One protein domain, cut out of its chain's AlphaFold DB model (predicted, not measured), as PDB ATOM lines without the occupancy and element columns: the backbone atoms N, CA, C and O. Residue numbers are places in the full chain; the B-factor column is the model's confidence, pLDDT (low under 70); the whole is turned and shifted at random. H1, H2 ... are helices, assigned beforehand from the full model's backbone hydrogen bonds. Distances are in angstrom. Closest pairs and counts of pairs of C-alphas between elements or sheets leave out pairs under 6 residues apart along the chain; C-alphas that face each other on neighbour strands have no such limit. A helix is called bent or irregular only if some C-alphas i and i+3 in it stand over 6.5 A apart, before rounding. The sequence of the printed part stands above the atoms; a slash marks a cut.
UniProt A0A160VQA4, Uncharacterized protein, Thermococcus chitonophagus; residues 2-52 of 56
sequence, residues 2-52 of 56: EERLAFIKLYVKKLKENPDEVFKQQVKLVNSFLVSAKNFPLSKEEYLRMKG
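This is residues 2 to 52 of the 56 residues of an uncharacterized protein of Thermococcus chitonophagus (UniProt A0A160VQA4). Three helices make an open, flat bracket with no packed core: the long helix H2 is the crossbar, H1 meets one of its ends at a corner, and the short H3 follows a bend of the chain beyond the other end, with H1 and H3 extending to the same side of H2. The space between H1 and H3 is empty. The printed part has 51 residues with three named helices, in the order H1, H2, H3, and no named strand; the class is all helix, with 43 of the 51 residues in the helices. The whole is extended, with a radius of gyration of the C-alphas of 17.1 A, and the C-alphas span 44 by 26 by 9 A along their three main axes.

H1 is residues 2 to 17, 22.8 A from first to last C-alpha, and begins with C-alpha 2 at (41.870, 58.088, -18.081). After Asn 18 comes H2, residues 19 to 38, the longest helix by residues, 28.7 A from C-alpha 19 at (44.101, 65.546, 4.860) to C-alpha 38 at (46.185, 38.197, 13.472). Residues 39 to 43 lead to H3, residues 44 to 50, 9.9 A from first to last C-alpha, which ends with C-alpha 50 at (50.124, 26.716, -0.055). No helix is bent or irregular.

H1 and H2 are close but not clearly touching, with 2 pairs of C-alphas within 8 A. Their closest C-alphas are those of Leu 15 and Val 22, 6.3 A apart. The two helices run opposite ways at a steep tilt of 68 degrees, only just short of about perpendicular, and their centres are 19.5 A apart. H3 touches no helix: H2 and H3 are apart, and so are H1 and H3. In H1, H2 and H3 every O i to N i+4 pair is within hydrogen-bond range.

The outline is flat. The two C-alphas farthest apart are those of Glu 17 and Arg 49, at 46.2 A, and the C-alphas of Glu 2 and Gly 52, the first and last printed, are 37.1 A apart. Residues 2 to 10 of H1 stand free, as do residues 24 to 41, of which 24 to 38 belong to H2, and residues 43 to 49, of which 44 to 49 belong to H3. The links from H1 to H2 and from H2 to H3 are both tight. The printed part has no cut. The mean pLDDT of the printed part is 93.2, and no printed residue is under 70.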
ATOM      1  N   GLU A   2      42.708  56.969 -18.533       92.50
ATOM      2  CA  GLU A   2      41.870  58.088 -18.081       92.50
ATOM      3  C   GLU A   2      41.324  57.911 -16.660       92.50
ATOM      4  O   GLU A   2      41.422  58.832 -15.853       92.50
ATOM      5  N   GLU A   3      40.873  56.707 -16.303       94.44
ATOM      6  CA  GLU A   3      40.367  56.396 -14.958       94.44
ATOM      7  C   GLU A   3      41.415  56.603 -13.859       94.44
ATOM      8  O   GLU A   3      41.118  57.172 -12.808       94.44
ATOM      9  N   ARG A   4      42.674  56.214 -14.110       95.75
ATOM     10  CA  ARG A   4      43.777  56.439 -13.160       95.75
ATOM     11  C   ARG A   4      44.025  57.930 -12.953       95.75
ATOM     12  O   ARG A   4      44.205  58.373 -11.823       95.75
ATOM     13  N   LEU A   5      44.014  58.708 -14.032       97.75
ATOM     14  CA  LEU A   5      44.208  60.157 -13.978       97.75
ATOM     15  C   LEU A   5      43.042  60.863 -13.271       97.75
ATOM     16  O   LEU A   5      43.271  61.766 -12.468       97.75
ATOM     17  N   ALA A   6      41.807  60.432 -13.532       97.56
ATOM     18  CA  ALA A   6      40.614  60.929 -12.855       97.56
ATOM     19  C   ALA A   6      40.667  60.637 -11.350       97.56
ATOM     20  O   ALA A   6      40.431  61.533 -10.535       97.56
ATOM     21  N   PHE A   7      41.069  59.419 -10.979       95.94
ATOM     22  CA  PHE A   7      41.263  59.033  -9.587       95.94
ATOM     23  C   PHE A   7      42.329  59.890  -8.896       95.94
ATOM     24  O   PHE A   7      42.071  60.425  -7.822       95.94
ATOM     25  N   ILE A   8      43.497  60.087  -9.521       96.44
ATOM     26  CA  ILE A   8      44.573  60.917  -8.953       96.44
ATOM     27  C   ILE A   8      44.077  62.345  -8.703       96.44
ATOM     28  O   ILE A   8      44.285  62.883  -7.618       96.44
ATOM     29  N   LYS A   9      43.377  62.952  -9.670       97.50
ATOM     30  CA  LYS A   9      42.816  64.305  -9.515       97.50
ATOM     31  C   LYS A   9      41.827  64.379  -8.351       97.50
ATOM     32  O   LYS A   9      41.910  65.300  -7.541       97.50
ATOM     33  N   LEU A  10      40.924  63.402  -8.243       96.06
ATOM     34  CA  LEU A  10      39.957  63.321  -7.149       96.06
ATOM     35  C   LEU A  10      40.648  63.155  -5.790       96.06
ATOM     36  O   LEU A  10      40.295  63.828  -4.825       96.06
ATOM     37  N   TYR A  11      41.643  62.274  -5.720       94.94
ATOM     38  CA  TYR A  11      42.392  61.998  -4.502       94.94
ATOM     39  C   TYR A  11      43.173  63.229  -4.023       94.94
ATOM     40  O   TYR A  11      43.072  63.610  -2.859       94.94
ATOM     41  N   VAL A  12      43.873  63.916  -4.933       97.06
ATOM     42  CA  VAL A  12      44.590  65.166  -4.628       97.06
ATOM     43  C   VAL A  12      43.634  66.264  -4.169       97.06
ATOM     44  O   VAL A  12      43.959  67.002  -3.241       97.06
ATOM     45  N   LYS A  13      42.448  66.372  -4.782       97.75
ATOM     46  CA  LYS A  13      41.415  67.318  -4.343       97.75
ATOM     47  C   LYS A  13      41.014  67.056  -2.885       97.75
ATOM     48  O   LYS A  13      41.094  67.970  -2.073       97.75
ATOM     49  N   LYS A  14      40.682  65.807  -2.538       96.12
ATOM     50  CA  LYS A  14      40.297  65.430  -1.166       96.12
ATOM     51  C   LYS A  14      41.415  65.662  -0.149       96.12
ATOM     52  O   LYS A  14      41.144  66.151   0.939       96.12
ATOM     53  N   LEU A  15      42.662  65.362  -0.517       95.94
ATOM     54  CA  LEU A  15      43.829  65.628   0.330       95.94
ATOM     55  C   LEU A  15      43.991  67.115   0.661       95.94
ATOM     56  O   LEU A  15      44.335  67.448   1.788       95.94
ATOM     57  N   LYS A  16      43.757  68.000  -0.316       96.50
ATOM     58  CA  LYS A  16      43.830  69.453  -0.113       96.50
ATOM     59  C   LYS A  16      42.680  69.985   0.741       96.50
ATOM     60  O   LYS A  16      42.881  70.941   1.477       96.50
ATOM     61  N   GLU A  17      41.494  69.397   0.612       97.56
ATOM     62  CA  GLU A  17      40.300  69.800   1.363       97.56
ATOM     63  C   GLU A  17      40.353  69.340   2.825       97.56
ATOM     64  O   GLU A  17      40.054  70.122   3.724       97.56
ATOM     65  N   ASN A  18      40.719  68.078   3.072       96.56
ATOM     66  CA  ASN A  18      40.814  67.518   4.416       96.56
ATOM     67  C   ASN A  18      41.812  66.339   4.461       96.56
ATOM     68  O   ASN A  18      41.432  65.192   4.190       96.56
ATOM     69  N   PRO A  19      43.084  66.592   4.809       93.44
ATOM     70  CA  PRO A  19      44.101  65.546   4.860       93.44
ATOM     71  C   PRO A  19      43.835  64.515   5.967       93.44
ATOM     72  O   PRO A  19      44.101  63.331   5.761       93.44
ATOM     73  N   ASP A  20      43.255  64.930   7.097       95.69
ATOM     74  CA  ASP A  20      42.976  64.044   8.234       95.69
ATOM     75  C   ASP A  20      41.956  62.963   7.873       95.69
ATOM     76  O   ASP A  20      42.086  61.810   8.284       95.69
ATOM     77  N   GLU A  21      40.946  63.307   7.074       93.88
ATOM     78  CA  GLU A  21      39.940  62.346   6.620       93.88
ATOM     79  C   GLU A  21      40.543  61.293   5.682       93.88
ATOM     80  O   GLU A  21      40.274  60.097   5.816       93.88
ATOM     81  N   VAL A  22      41.423  61.712   4.769       93.31
ATOM     82  CA  VAL A  22      42.157  60.776   3.906       93.31
ATOM     83  C   VAL A  22      43.074  59.883   4.744       93.31
ATOM     84  O   VAL A  22      43.116  58.668   4.537       93.31
ATOM     85  N   PHE A  23      43.761  60.454   5.733       94.44
ATOM     86  CA  PHE A  23      44.634  59.701   6.625       94.44
ATOM     87  C   PHE A  23      43.861  58.663   7.452       94.44
ATOM     88  O   PHE A  23      44.279  57.509   7.540       94.44
ATOM     89  N   LYS A  24      42.676  59.004   7.977       95.50
ATOM     90  CA  LYS A  24      41.798  58.043   8.674       95.50
ATOM     91  C   LYS A  24      41.444  56.839   7.804       95.50
ATOM     92  O   LYS A  24      41.425  55.712   8.300       95.50
ATOM     93  N   GLN A  25      41.186  57.049   6.512       92.69
ATOM     94  CA  GLN A  25      40.898  55.954   5.579       92.69
ATOM     95  C   GLN A  25      42.112  55.037   5.387       92.69
ATOM     96  O   GLN A  25      41.959  53.815   5.395       92.69
ATOM     97  N   GLN A  26      43.316  55.606   5.290       91.69
ATOM     98  CA  GLN A  26      44.561  54.835   5.210       91.69
ATOM     99  C   GLN A  26      44.811  54.031   6.491       91.69
ATOM    100  O   GLN A  26      45.091  52.836   6.423       91.69
ATOM    101  N   VAL A  27      44.635  54.650   7.660       94.94
ATOM    102  CA  VAL A  27      44.767  53.974   8.959       94.94
ATOM    103  C   VAL A  27      43.763  52.828   9.080       94.94
ATOM    104  O   VAL A  27      44.128  51.729   9.492       94.94
ATOM    105  N   LYS A  28      42.508  53.039   8.666       95.94
ATOM    106  CA  LYS A  28      41.478  51.990   8.660       95.94
ATOM    107  C   LYS A  28      41.883  50.802   7.785       95.94
ATOM    108  O   LYS A  28      41.699  49.659   8.200       95.94
ATOM    109  N   LEU A  29      42.457  51.065   6.611       94.56
ATOM    110  CA  LEU A  29      42.963  50.022   5.720       94.56
ATOM    111  C   LEU A  29      44.105  49.234   6.373       94.56
ATOM    112  O   LEU A  29      44.025  48.011   6.457       94.56
ATOM    113  N   VAL A  30      45.126  49.918   6.893       94.31
ATOM    114  CA  VAL A  30      46.267  49.269   7.561       94.31
ATOM    115  C   VAL A  30      45.798  48.417   8.741       94.31
ATOM    116  O   VAL A  30      46.169  47.249   8.848       94.31
ATOM    117  N   ASN A  31      44.911  48.953   9.580       95.56
ATOM    118  CA  ASN A  31      44.352  48.217  10.711       95.56
ATOM    119  C   ASN A  31      43.581  46.969  10.264       95.56
ATOM    120  O   ASN A  31      43.672  45.932  10.916       95.56
ATOM    121  N   SER A  32      42.869  47.031   9.134       95.75
ATOM    122  CA  SER A  32      42.174  45.860   8.585       95.75
ATOM    123  C   SER A  32      43.143  44.743   8.183       95.75
ATOM    124  O   SER A  32      42.853  43.568   8.421       95.75
ATOM    125  N   PHE A  33      44.325  45.090   7.662       92.88
ATOM    126  CA  PHE A  33      45.364  44.111   7.346       92.88
ATOM    127  C   PHE A  33      45.961  43.491   8.603       92.88
ATOM    128  O   PHE A  33      46.134  42.278   8.647       92.88
ATOM    129  N   LEU A  34      46.207  44.285   9.649       92.00
ATOM    130  CA  LEU A  34      46.708  43.769  10.926       92.00
ATOM    131  C   LEU A  34      45.713  42.807  11.586       92.00
ATOM    132  O   LEU A  34      46.102  41.738  12.052       92.00
ATOM    133  N   VAL A  35      44.423  43.155  11.584       93.94
ATOM    134  CA  VAL A  35      43.356  42.273  12.083       93.94
ATOM    135  C   VAL A  35      43.294  40.986  11.263       93.94
ATOM    136  O   VAL A  35      43.223  39.900  11.835       93.94
ATOM    137  N   SER A  36      43.370  41.095   9.936       91.62
ATOM    138  CA  SER A  36      43.351  39.932   9.043       91.62
ATOM    139  C   SER A  36      44.564  39.027   9.254       91.62
ATOM    140  O   SER A  36      44.414  37.813   9.266       91.62
ATOM    141  N   ALA A  37      45.748  39.603   9.471       87.69
ATOM    142  CA  ALA A  37      46.972  38.860   9.752       87.69
ATOM    143  C   ALA A  37      46.914  38.150  11.113       87.69
ATOM    144  O   ALA A  37      47.325  37.000  11.224       87.69
ATOM    145  N   LYS A  38      46.365  38.807  12.145       88.38
ATOM    146  CA  LYS A  38      46.185  38.197  13.472       88.38
ATOM    147  C   LYS A  38      45.194  37.032  13.443       88.38
ATOM    148  O   LYS A  38      45.389  36.051  14.149       88.38
ATOM    149  N   ASN A  39      44.138  37.159  12.645       91.00
ATOM    150  CA  ASN A  39      43.087  36.152  12.510       91.00
ATOM    151  C   ASN A  39      43.317  35.232  11.305       91.00
ATOM    152  O   ASN A  39      42.373  34.601  10.826       91.00
ATOM    153  N   PHE A  40      44.537  35.203  10.768       90.44
ATOM    154  CA  PHE A  40      44.816  34.432   9.573       90.44
ATOM    155  C   PHE A  40      44.671  32.937   9.895       90.44
ATOM    156  O   PHE A  40      45.235  32.476  10.887       90.44
ATOM    157  N   PRO A  41      43.902  32.173   9.098       90.75
ATOM    158  CA  PRO A  41      43.546  30.796   9.441       90.75
ATOM    159  C   PRO A  41      44.712  29.813   9.303       90.75
ATOM    160  O   PRO A  41      44.592  28.675   9.741       90.75
ATOM    161  N   LEU A  42      45.810  30.234   8.675       90.44
ATOM    162  CA  LEU A  42      46.990  29.414   8.445       90.44
ATOM    163  C   LEU A  42      48.145  29.918   9.307       90.44
ATOM    164  O   LEU A  42      48.380  31.122   9.424       90.44
ATOM    165  N   SER A  43      48.929  28.989   9.834       87.94
ATOM    166  CA  SER A  43      50.290  29.279  10.270       87.94
ATOM    167  C   SER A  43      51.142  29.762   9.092       87.94
ATOM    168  O   SER A  43      50.819  29.566   7.912       87.94
ATOM    169  N   LYS A  44      52.274  30.392   9.409       84.88
ATOM    170  CA  LYS A  44      53.242  30.849   8.408       84.88
ATOM    171  C   LYS A  44      53.682  29.694   7.504       84.88
ATOM    172  O   LYS A  44      53.747  29.855   6.290       84.88
ATOM    173  N   GLU A  45      53.957  28.532   8.086       88.44
ATOM    174  CA  GLU A  45      54.430  27.341   7.385       88.44
ATOM    175  C   GLU A  45      53.354  26.763   6.455       88.44
ATOM    176  O   GLU A  45      53.671  26.353   5.339       88.44
ATOM    177  N   GLU A  46      52.089  26.738   6.882       90.62
ATOM    178  CA  GLU A  46      50.958  26.307   6.046       90.62
ATOM    179  C   GLU A  46      50.717  27.269   4.880       90.62
ATOM    180  O   GLU A  46      50.524  26.837   3.743       90.62
ATOM    181  N   TYR A  47      50.791  28.575   5.140       88.62
ATOM    182  CA  TYR A  47      50.676  29.593   4.102       88.62
ATOM    183  C   TYR A  47      51.789  29.474   3.054       88.62
ATOM    184  O   TYR A  47      51.515  29.497   1.854       88.62
ATOM    185  N   LEU A  48      53.040  29.312   3.492       90.19
ATOM    186  CA  LEU A  48      54.187  29.168   2.596       90.19
ATOM    187  C   LEU A  48      54.144  27.854   1.801       90.19
ATOM    188  O   LEU A  48      54.507  27.847   0.625       90.19
ATOM    189  N   ARG A  49      53.638  26.762   2.396       91.44
ATOM    190  CA  ARG A  49      53.352  25.511   1.669       91.44
ATOM    191  C   ARG A  49      52.287  25.716   0.594       91.44
ATOM    192  O   ARG A  49      52.509  25.333  -0.548       91.44
ATOM    193  N   MET A  50      51.173  26.378   0.920       90.06
ATOM    194  CA  MET A  50      50.124  26.716  -0.055       90.06
ATOM    195  C   MET A  50      50.666  27.581  -1.202       90.06
ATOM    196  O   MET A  50      50.276  27.411  -2.355       90.06
ATOM    197  N   LYS A  51      51.575  28.508  -0.893       88.19
ATOM    198  CA  LYS A  51      52.237  29.378  -1.871       88.19
ATOM    199  C   LYS A  51      53.262  28.663  -2.759       88.19
ATOM    200  O   LYS A  51      53.704  29.267  -3.733       88.19
ATOM    201  N   GLY A  52      53.636  27.418  -2.453       83.25
ATOM    202  CA  GLY A  52      54.725  26.709  -3.135       83.25
ATOM    203  C   GLY A  52      56.108  27.309  -2.850       83.25
ATOM    204  O   GLY A  52      57.051  27.084  -3.605       83.25
TER     205      GLY A  52